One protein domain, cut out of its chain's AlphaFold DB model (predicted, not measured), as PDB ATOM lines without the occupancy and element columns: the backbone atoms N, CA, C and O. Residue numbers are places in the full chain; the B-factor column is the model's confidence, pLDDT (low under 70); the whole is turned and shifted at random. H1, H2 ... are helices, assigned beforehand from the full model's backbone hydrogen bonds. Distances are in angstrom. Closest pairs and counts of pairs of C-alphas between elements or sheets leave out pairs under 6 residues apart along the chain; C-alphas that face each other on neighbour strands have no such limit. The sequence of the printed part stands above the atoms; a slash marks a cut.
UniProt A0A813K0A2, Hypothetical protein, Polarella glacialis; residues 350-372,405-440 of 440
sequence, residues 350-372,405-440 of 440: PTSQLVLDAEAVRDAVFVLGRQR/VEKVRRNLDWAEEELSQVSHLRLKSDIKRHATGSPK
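This is residues 350 to 372 and 405 to 440 of the 440 residues of the protein "Hypothetical protein" of Polarella glacialis (UniProt A0A813K0A2). Two long helices, H1 and H2, lie side by side and run the same way, and a shorter third, H3, folds back from the end of H2, so that the three make a small bundle with their centres in a triangle. The printed part has 59 residues, with three named helices in the order H1, H2, H3 and no named strand: all helix. It is compact, with a radius of gyration of the C-alphas of 11.3 A, and flat, spanning 32 by 31 by 17 A.

H1, residues 350 to 368, touches H2, residues 405 to 421, at a shallow tilt of 19 degrees, the same way; their closest C-alphas, of Arg 362 and Ala 415, are 4.7 A apart. H2, with residues 412 to 419 alone, touches H3, residues 425 to 435, in a helical hairpin at 7 degrees, opposite ways; the closest C-alphas, of Leu 419 and Lys 428, are 6.2 A apart. H1 and H3 are close but not clearly touching, Val 361 to Ala 435 being the closest C-alphas at 8.0 A. Every O i to N i+4 pair is within hydrogen-bond range in H1 and H3, and 11 of 13 in H2.

H1 begins at C-alpha 350 (300.713, 238.190, 181.116) and is 26.6 A long, H2 25.5 A. H3 ends at C-alpha 435 (312.609, 249.921, 174.778).

Residues 373 to 404 are not printed, a 24.5 A gap between C-alphas 372 and 405. The link H2 to H3 is tight. Residues 437 to 440 have pLDDT under 70.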
ATOM      1  N   PRO A 350     300.143 236.903 181.522       89.19
ATOM      2  CA  PRO A 350     300.713 238.190 181.116       89.19
ATOM      3  C   PRO A 350     302.095 238.502 181.703       89.19
ATOM      4  O   PRO A 350     302.865 239.238 181.087       89.19
ATOM      5  N   THR A 351     302.421 237.973 182.887       86.12
ATOM      6  CA  THR A 351     303.743 238.184 183.492       86.12
ATOM      7  C   THR A 351     304.779 237.404 182.707       86.12
ATOM      8  O   THR A 351     305.772 237.986 182.288       86.12
ATOM      9  N   SER A 352     304.525 236.123 182.437       86.19
ATOM     10  CA  SER A 352     305.402 235.292 181.607       86.19
ATOM     11  C   SER A 352     305.578 235.877 180.200       86.19
ATOM     12  O   SER A 352     306.696 235.921 179.695       86.19
ATOM     13  N   GLN A 353     304.513 236.435 179.607       89.88
ATOM     14  CA  GLN A 353     304.601 237.141 178.323       89.88
ATOM     15  C   GLN A 353     305.572 238.326 178.386       89.88
ATOM     16  O   GLN A 353     306.440 238.446 177.530       89.88
ATOM     17  N   LEU A 354     305.479 239.165 179.423       88.69
ATOM     18  CA  LEU A 354     306.372 240.315 179.587       88.69
ATOM     19  C   LEU A 354     307.848 239.899 179.681       88.69
ATOM     20  O   LEU A 354     308.731 240.604 179.195       88.69
ATOM     21  N   VAL A 355     308.120 238.769 180.330       87.50
ATOM     22  CA  VAL A 355     309.478 238.232 180.466       87.50
ATOM     23  C   VAL A 355     310.003 237.775 179.116       87.50
ATOM     24  O   VAL A 355     311.088 238.202 178.726       87.50
ATOM     25  N   LEU A 356     309.213 236.983 178.388       90.06
ATOM     26  CA  LEU A 356     309.558 236.531 177.042       90.06
ATOM     27  C   LEU A 356     309.765 237.712 176.088       90.06
ATOM     28  O   LEU A 356     310.728 237.716 175.328       90.06
ATOM     29  N   ASP A 357     308.927 238.747 176.170       89.69
ATOM     30  CA  ASP A 357     309.067 239.957 175.357       89.69
ATOM     31  C   ASP A 357     310.374 240.699 175.675       89.69
ATOM     32  O   ASP A 357     311.099 241.109 174.765       89.69
ATOM     33  N   ALA A 358     310.717 240.850 176.960       88.94
ATOM     34  CA  ALA A 358     311.962 241.497 177.375       88.94
ATOM     35  C   ALA A 358     313.199 240.735 176.872       88.94
ATOM     36  O   ALA A 358     314.182 241.346 176.445       88.94
ATOM     37  N   GLU A 359     313.153 239.404 176.887       89.19
ATOM     38  CA  GLU A 359     314.223 238.567 176.351       89.19
ATOM     39  C   GLU A 359     314.298 238.591 174.837       89.19
ATOM     40  O   GLU A 359     315.393 238.719 174.295       89.19
ATOM     41  N   ALA A 360     313.157 238.536 174.153       91.12
ATOM     42  CA  ALA A 360     313.096 238.637 172.704       91.12
ATOM     43  C   ALA A 360     313.679 239.970 172.220       91.12
ATOM     44  O   ALA A 360     314.447 239.991 171.257       91.12
ATOM     45  N   VAL A 361     313.383 241.078 172.913       89.69
ATOM     46  CA  VAL A 361     313.982 242.390 172.625       89.69
ATOM     47  C   VAL A 361     315.494 242.353 172.825       89.69
ATOM     48  O   VAL A 361     316.227 242.781 171.931       89.69
ATOM     49  N   ARG A 362     315.974 241.826 173.958       91.31
ATOM     50  CA  ARG A 362     317.415 241.694 174.211       91.31
ATOM     51  C   ARG A 362     318.081 240.878 173.109       91.31
ATOM     52  O   ARG A 362     319.016 241.350 172.474       91.31
ATOM     53  N   ASP A 363     317.575 239.689 172.835       92.25
ATOM     54  CA  ASP A 363     318.170 238.772 171.872       92.25
ATOM     55  C   ASP A 363     318.153 239.345 170.451       92.25
ATOM     56  O   ASP A 363     319.129 239.192 169.716       92.25
ATOM     57  N   ALA A 364     317.097 240.072 170.075       92.56
ATOM     58  CA  ALA A 364     317.048 240.790 168.809       92.56
ATOM     59  C   ALA A 364     318.173 241.829 168.705       92.56
ATOM     60  O   ALA A 364     318.831 241.907 167.667       92.56
ATOM     61  N   VAL A 365     318.440 242.596 169.768       92.81
ATOM     62  CA  VAL A 365     319.559 243.551 169.784       92.81
ATOM     63  C   VAL A 365     320.898 242.839 169.607       92.81
ATOM     64  O   VAL A 365     321.694 243.273 168.776       92.81
ATOM     65  N   PHE A 366     321.123 241.726 170.309       92.12
ATOM     66  CA  PHE A 366     322.344 240.928 170.162       92.12
ATOM     67  C   PHE A 366     322.534 240.451 168.721       92.12
ATOM     68  O   PHE A 366     323.582 240.687 168.120       92.12
ATOM     69  N   VAL A 367     321.499 239.849 168.129       93.88
ATOM     70  CA  VAL A 367     321.546 239.363 166.742       93.88
ATOM     71  C   VAL A 367     321.834 240.510 165.768       93.88
ATOM     72  O   VAL A 367     322.672 240.372 164.876       93.88
ATOM     73  N   LEU A 368     321.198 241.670 165.950       93.69
ATOM     74  CA  LEU A 368     321.425 242.855 165.117       93.69
ATOM     75  C   LEU A 368     322.824 243.462 165.298       93.69
ATOM     76  O   LEU A 368     323.376 244.024 164.349       93.69
ATOM     77  N   GLY A 369     323.408 243.320 166.488       92.31
ATOM     78  CA  GLY A 369     324.807 243.627 166.790       92.31
ATOM     79  C   GLY A 369     325.795 242.569 166.288       92.31
ATOM     80  O   GLY A 369     326.989 242.694 166.540       92.31
ATOM     81  N   ARG A 370     325.323 241.536 165.567       91.81
ATOM     82  CA  ARG A 370     326.108 240.373 165.112       91.81
ATOM     83  C   ARG A 370     326.751 239.585 166.257       91.81
ATOM     84  O   ARG A 370     327.802 238.974 166.081       91.81
ATOM     85  N   GLN A 371     326.100 239.579 167.412       90.75
ATOM     86  CA  GLN A 371     326.472 238.787 168.573       90.75
ATOM     87  C   GLN A 371     325.538 237.584 168.737       90.75
ATOM     88  O   GLN A 371     324.455 237.516 168.149       90.75
ATOM     89  N   ARG A 372     325.967 236.622 169.555       88.88
ATOM     90  CA  ARG A 372     325.186 235.430 169.886       88.88
ATOM     91  C   ARG A 372     324.381 235.672 171.159       88.88
ATOM     92  O   ARG A 372     324.981 235.998 172.182       88.88
ATOM     93  N   VAL A 405     311.544 242.509 189.364       86.00
ATOM     94  CA  VAL A 405     311.506 243.662 188.454       86.00
ATOM     95  C   VAL A 405     312.922 244.117 188.100       86.00
ATOM     96  O   VAL A 405     313.189 244.487 186.962       86.00
ATOM     97  N   GLU A 406     313.851 244.040 189.048       84.94
ATOM     98  CA  GLU A 406     315.256 244.391 188.854       84.94
ATOM     99  C   GLU A 406     315.939 243.458 187.853       84.94
ATOM    100  O   GLU A 406     316.721 243.933 187.034       84.94
ATOM    101  N   LYS A 407     315.632 242.152 187.873       82.00
ATOM    102  CA  LYS A 407     316.179 241.190 186.900       82.00
ATOM    103  C   LYS A 407     315.663 241.466 185.489       82.00
ATOM    104  O   LYS A 407     316.451 241.473 184.551       82.00
ATOM    105  N   VAL A 408     314.363 241.740 185.344       87.19
ATOM    106  CA  VAL A 408     313.778 242.102 184.041       87.19
ATOM    107  C   VAL A 408     314.361 243.421 183.539       87.19
ATOM    108  O   VAL A 408     314.787 243.505 182.391       87.19
ATOM    109  N   ARG A 409     314.454 244.437 184.407       87.50
ATOM    110  CA  ARG A 409     315.057 245.728 184.057       87.50
ATOM    111  C   ARG A 409     316.507 245.565 183.613       87.50
ATOM    112  O   ARG A 409     316.868 246.126 182.594       87.50
ATOM    113  N   ARG A 410     317.297 244.738 184.299       83.88
ATOM    114  CA  ARG A 410     318.692 244.476 183.926       83.88
ATOM    115  C   ARG A 410     318.833 243.891 182.519       83.88
ATOM    116  O   ARG A 410     319.739 244.290 181.801       83.88
ATOM    117  N   ASN A 411     317.933 242.996 182.097       84.94
ATOM    118  CA  ASN A 411     317.938 242.495 180.716       84.94
ATOM    119  C   ASN A 411     317.707 243.615 179.693       84.94
ATOM    120  O   ASN A 411     318.324 243.608 178.632       84.94
ATOM    121  N   LEU A 412     316.819 244.559 180.011       88.38
ATOM    122  CA  LEU A 412     316.517 245.700 179.147       88.38
ATOM    123  C   LEU A 412     317.645 246.737 179.149       88.38
ATOM    124  O   LEU A 412     317.981 247.253 178.090       88.38
ATOM    125  N   ASP A 413     318.246 247.005 180.309       87.88
ATOM    126  CA  ASP A 413     319.409 247.887 180.435       87.88
ATOM    127  C   ASP A 413     320.569 247.336 179.589       87.88
ATOM    128  O   ASP A 413     321.162 248.064 178.797       87.88
ATOM    129  N   TRP A 414     320.808 246.021 179.648       85.06
ATOM    130  CA  TRP A 414     321.822 245.369 178.819       85.06
ATOM    131  C   TRP A 414     321.488 245.447 177.325       85.06
ATOM    132  O   TRP A 414     322.347 245.768 176.505       85.06
ATOM    133  N   ALA A 415     320.224 245.237 176.949       89.06
ATOM    134  CA  ALA A 415     319.794 245.465 175.572       89.06
ATOM    135  C   ALA A 415     320.057 246.920 175.129       89.06
ATOM    136  O   ALA A 415     320.466 247.152 173.995       89.06
ATOM    137  N   GLU A 416     319.866 247.915 176.003       89.12
ATOM    138  CA  GLU A 416     320.186 249.312 175.683       89.12
ATOM    139  C   GLU A 416     321.694 249.549 175.498       89.12
ATOM    140  O   GLU A 416     322.086 250.315 174.613       89.12
ATOM    141  N   GLU A 417     322.539 248.891 176.285       88.06
ATOM    142  CA  GLU A 417     323.996 248.969 176.144       88.06
ATOM    143  C   GLU A 417     324.466 248.348 174.819       88.06
ATOM    144  O   GLU A 417     325.207 248.982 174.056       88.06
ATOM    145  N   GLU A 418     323.955 247.165 174.474       89.44
ATOM    146  CA  GLU A 418     324.311 246.452 173.241       89.44
ATOM    147  C   GLU A 418     323.741 247.105 171.977       89.44
ATOM    148  O   GLU A 418     324.288 246.943 170.884       89.44
ATOM    149  N   LEU A 419     322.709 247.951 172.096       90.44
ATOM    150  CA  LEU A 419     322.240 248.773 170.974       90.44
ATOM    151  C   LEU A 419     323.359 249.650 170.399       90.44
ATOM    152  O   LEU A 419     323.281 250.061 169.237       90.44
ATOM    153  N   SER A 420     324.402 249.954 171.180       89.50
ATOM    154  CA  SER A 420     325.589 250.654 170.688       89.50
ATOM    155  C   SER A 420     326.239 249.945 169.489       89.50
ATOM    156  O   SER A 420     326.635 250.644 168.556       89.50
ATOM    157  N   GLN A 421     326.213 248.608 169.469       90.56
ATOM    158  CA  GLN A 421     326.835 247.727 168.473       90.56
ATOM    159  C   GLN A 421     326.004 247.555 167.191       90.56
ATOM    160  O   GLN A 421     326.500 247.078 166.169       90.56
ATOM    161  N   VAL A 422     324.733 247.966 167.200       92.50
ATOM    162  CA  VAL A 422     323.868 247.893 166.017       92.50
ATOM    163  C   VAL A 422     324.261 248.984 165.016       92.50
ATOM    164  O   VAL A 422     324.088 250.179 165.265       92.50
ATOM    165  N   SER A 423     324.746 248.566 163.845       91.19
ATOM    166  CA  SER A 423     325.243 249.469 162.790       91.19
ATOM    167  C   SER A 423     324.148 250.310 162.116       91.19
ATOM    168  O   SER A 423     324.390 251.445 161.703       91.19
ATOM    169  N   HIS A 424     322.922 249.791 162.014       92.44
ATOM    170  CA  HIS A 424     321.842 250.468 161.300       92.44
ATOM    171  C   HIS A 424     321.164 251.546 162.169       92.44
ATOM    172  O   HIS A 424     320.255 251.260 162.948       92.44
ATOM    173  N   LEU A 425     321.532 252.818 161.970       88.75
ATOM    174  CA  LEU A 425     321.111 253.958 162.811       88.75
ATOM    175  C   LEU A 425     319.590 254.118 162.986       88.75
ATOM    176  O   LEU A 425     319.118 254.374 164.096       88.75
ATOM    177  N   ARG A 426     318.810 253.957 161.906       90.62
ATOM    178  CA  ARG A 426     317.339 254.048 161.981       90.62
ATOM    179  C   ARG A 426     316.747 252.935 162.847       90.62
ATOM    180  O   ARG A 426     316.000 253.228 163.771       90.62
ATOM    181  N   LEU A 427     317.146 251.689 162.596       87.19
ATOM    182  CA  LEU A 427     316.729 250.522 163.370       87.19
ATOM    183  C   LEU A 427     317.099 250.669 164.851       87.19
ATOM    184  O   LEU A 427     316.246 250.504 165.715       87.19
ATOM    185  N   LYS A 428     318.336 251.085 165.142       88.31
ATOM    186  CA  LYS A 428     318.796 251.398 166.502       88.31
ATOM    187  C   LYS A 428     317.907 252.439 167.189       88.31
ATOM    188  O   LYS A 428     317.517 252.250 168.338       88.31
ATOM    189  N   SER A 429     317.558 253.518 166.488       86.44
ATOM    190  CA  SER A 429     316.674 254.569 167.014       86.44
ATOM    191  C   SER A 429     315.252 254.058 167.273       86.44
ATOM    192  O   SER A 429     314.650 254.406 168.288       86.44
ATOM    193  N   ASP A 430     314.718 253.218 166.385       86.88
ATOM    194  CA  ASP A 430     313.362 252.677 166.505       86.88
ATOM    195  C   ASP A 430     313.243 251.639 167.631       86.88
ATOM    196  O   ASP A 430     312.269 251.688 168.390       86.88
ATOM    197  N   ILE A 431     314.256 250.781 167.810       84.56
ATOM    198  CA  ILE A 431     314.333 249.846 168.945       84.56
ATOM    199  C   ILE A 431     314.490 250.619 170.251       84.56
ATOM    200  O   ILE A 431     313.738 250.374 171.191       84.56
ATOM    201  N   LYS A 432     315.401 251.603 170.305       84.25
ATOM    202  CA  LYS A 432     315.588 252.433 171.501       84.25
ATOM    203  C   LYS A 432     314.281 253.096 171.928       84.25
ATOM    204  O   LYS A 432     313.935 253.063 173.102       84.25
ATOM    205  N   ARG A 433     313.529 253.649 170.973       82.31
ATOM    206  CA  ARG A 433     312.227 254.281 171.228       82.31
ATOM    207  C   ARG A 433     311.219 253.312 171.851       82.31
ATOM    208  O   ARG A 433     310.519 253.705 172.781       82.31
ATOM    209  N   HIS A 434     311.162 252.074 171.350       76.31
ATOM    210  CA  HIS A 434     310.301 251.022 171.903       76.31
ATOM    211  C   HIS A 434     310.755 250.593 173.301       76.31
ATOM    212  O   HIS A 434     309.931 250.548 174.211       76.31
ATOM    213  N   ALA A 435     312.054 250.355 173.497       72.75
ATOM    214  CA  ALA A 435     312.609 249.921 174.778       72.75
ATOM    215  C   ALA A 435     312.433 250.973 175.889       72.75
ATOM    216  O   ALA A 435     312.148 250.627 177.032       72.75
ATOM    217  N   THR A 436     312.546 252.268 175.564       72.50
ATOM    218  CA  THR A 436     312.429 253.360 176.547       72.50
ATOM    219  C   THR A 436     311.017 253.935 176.683       72.50
ATOM    220  O   THR A 436     310.831 254.909 177.416       72.50
ATOM    221  N   GLY A 437     310.028 253.395 175.958       66.25
ATOM    222  CA  GLY A 437     308.632 253.850 175.999       66.25
ATOM    223  C   GLY A 437     308.444 255.334 175.659       66.25
ATOM    224  O   GLY A 437     307.547 255.981 176.195       66.25
ATOM    225  N   SER A 438     309.321 255.915 174.835       45.81
ATOM    226  CA  SER A 438     309.266 257.346 174.514       45.81
ATOM    227  C   SER A 438     308.208 257.604 173.429       45.81
ATOM    228  O   SER A 438     308.369 257.087 172.320       45.81
ATOM    229  N   PRO A 439     307.123 258.355 173.719       43.88
ATOM    230  CA  PRO A 439     306.061 258.607 172.745       43.88
ATOM    231  C   PRO A 439     306.564 259.431 171.548       43.88
ATOM    232  O   PRO A 439     307.576 260.128 171.649       43.88
ATOM    233  N   LYS A 440     305.867 259.280 170.413       44.06
ATOM    234  CA  LYS A 440     306.142 259.974 169.144       44.06
ATOM    235  C   LYS A 440     305.979 261.481 169.245       44.06
ATOM    236  O   LYS A 440     305.036 261.916 169.941       44.06
TER     237      LYS A 440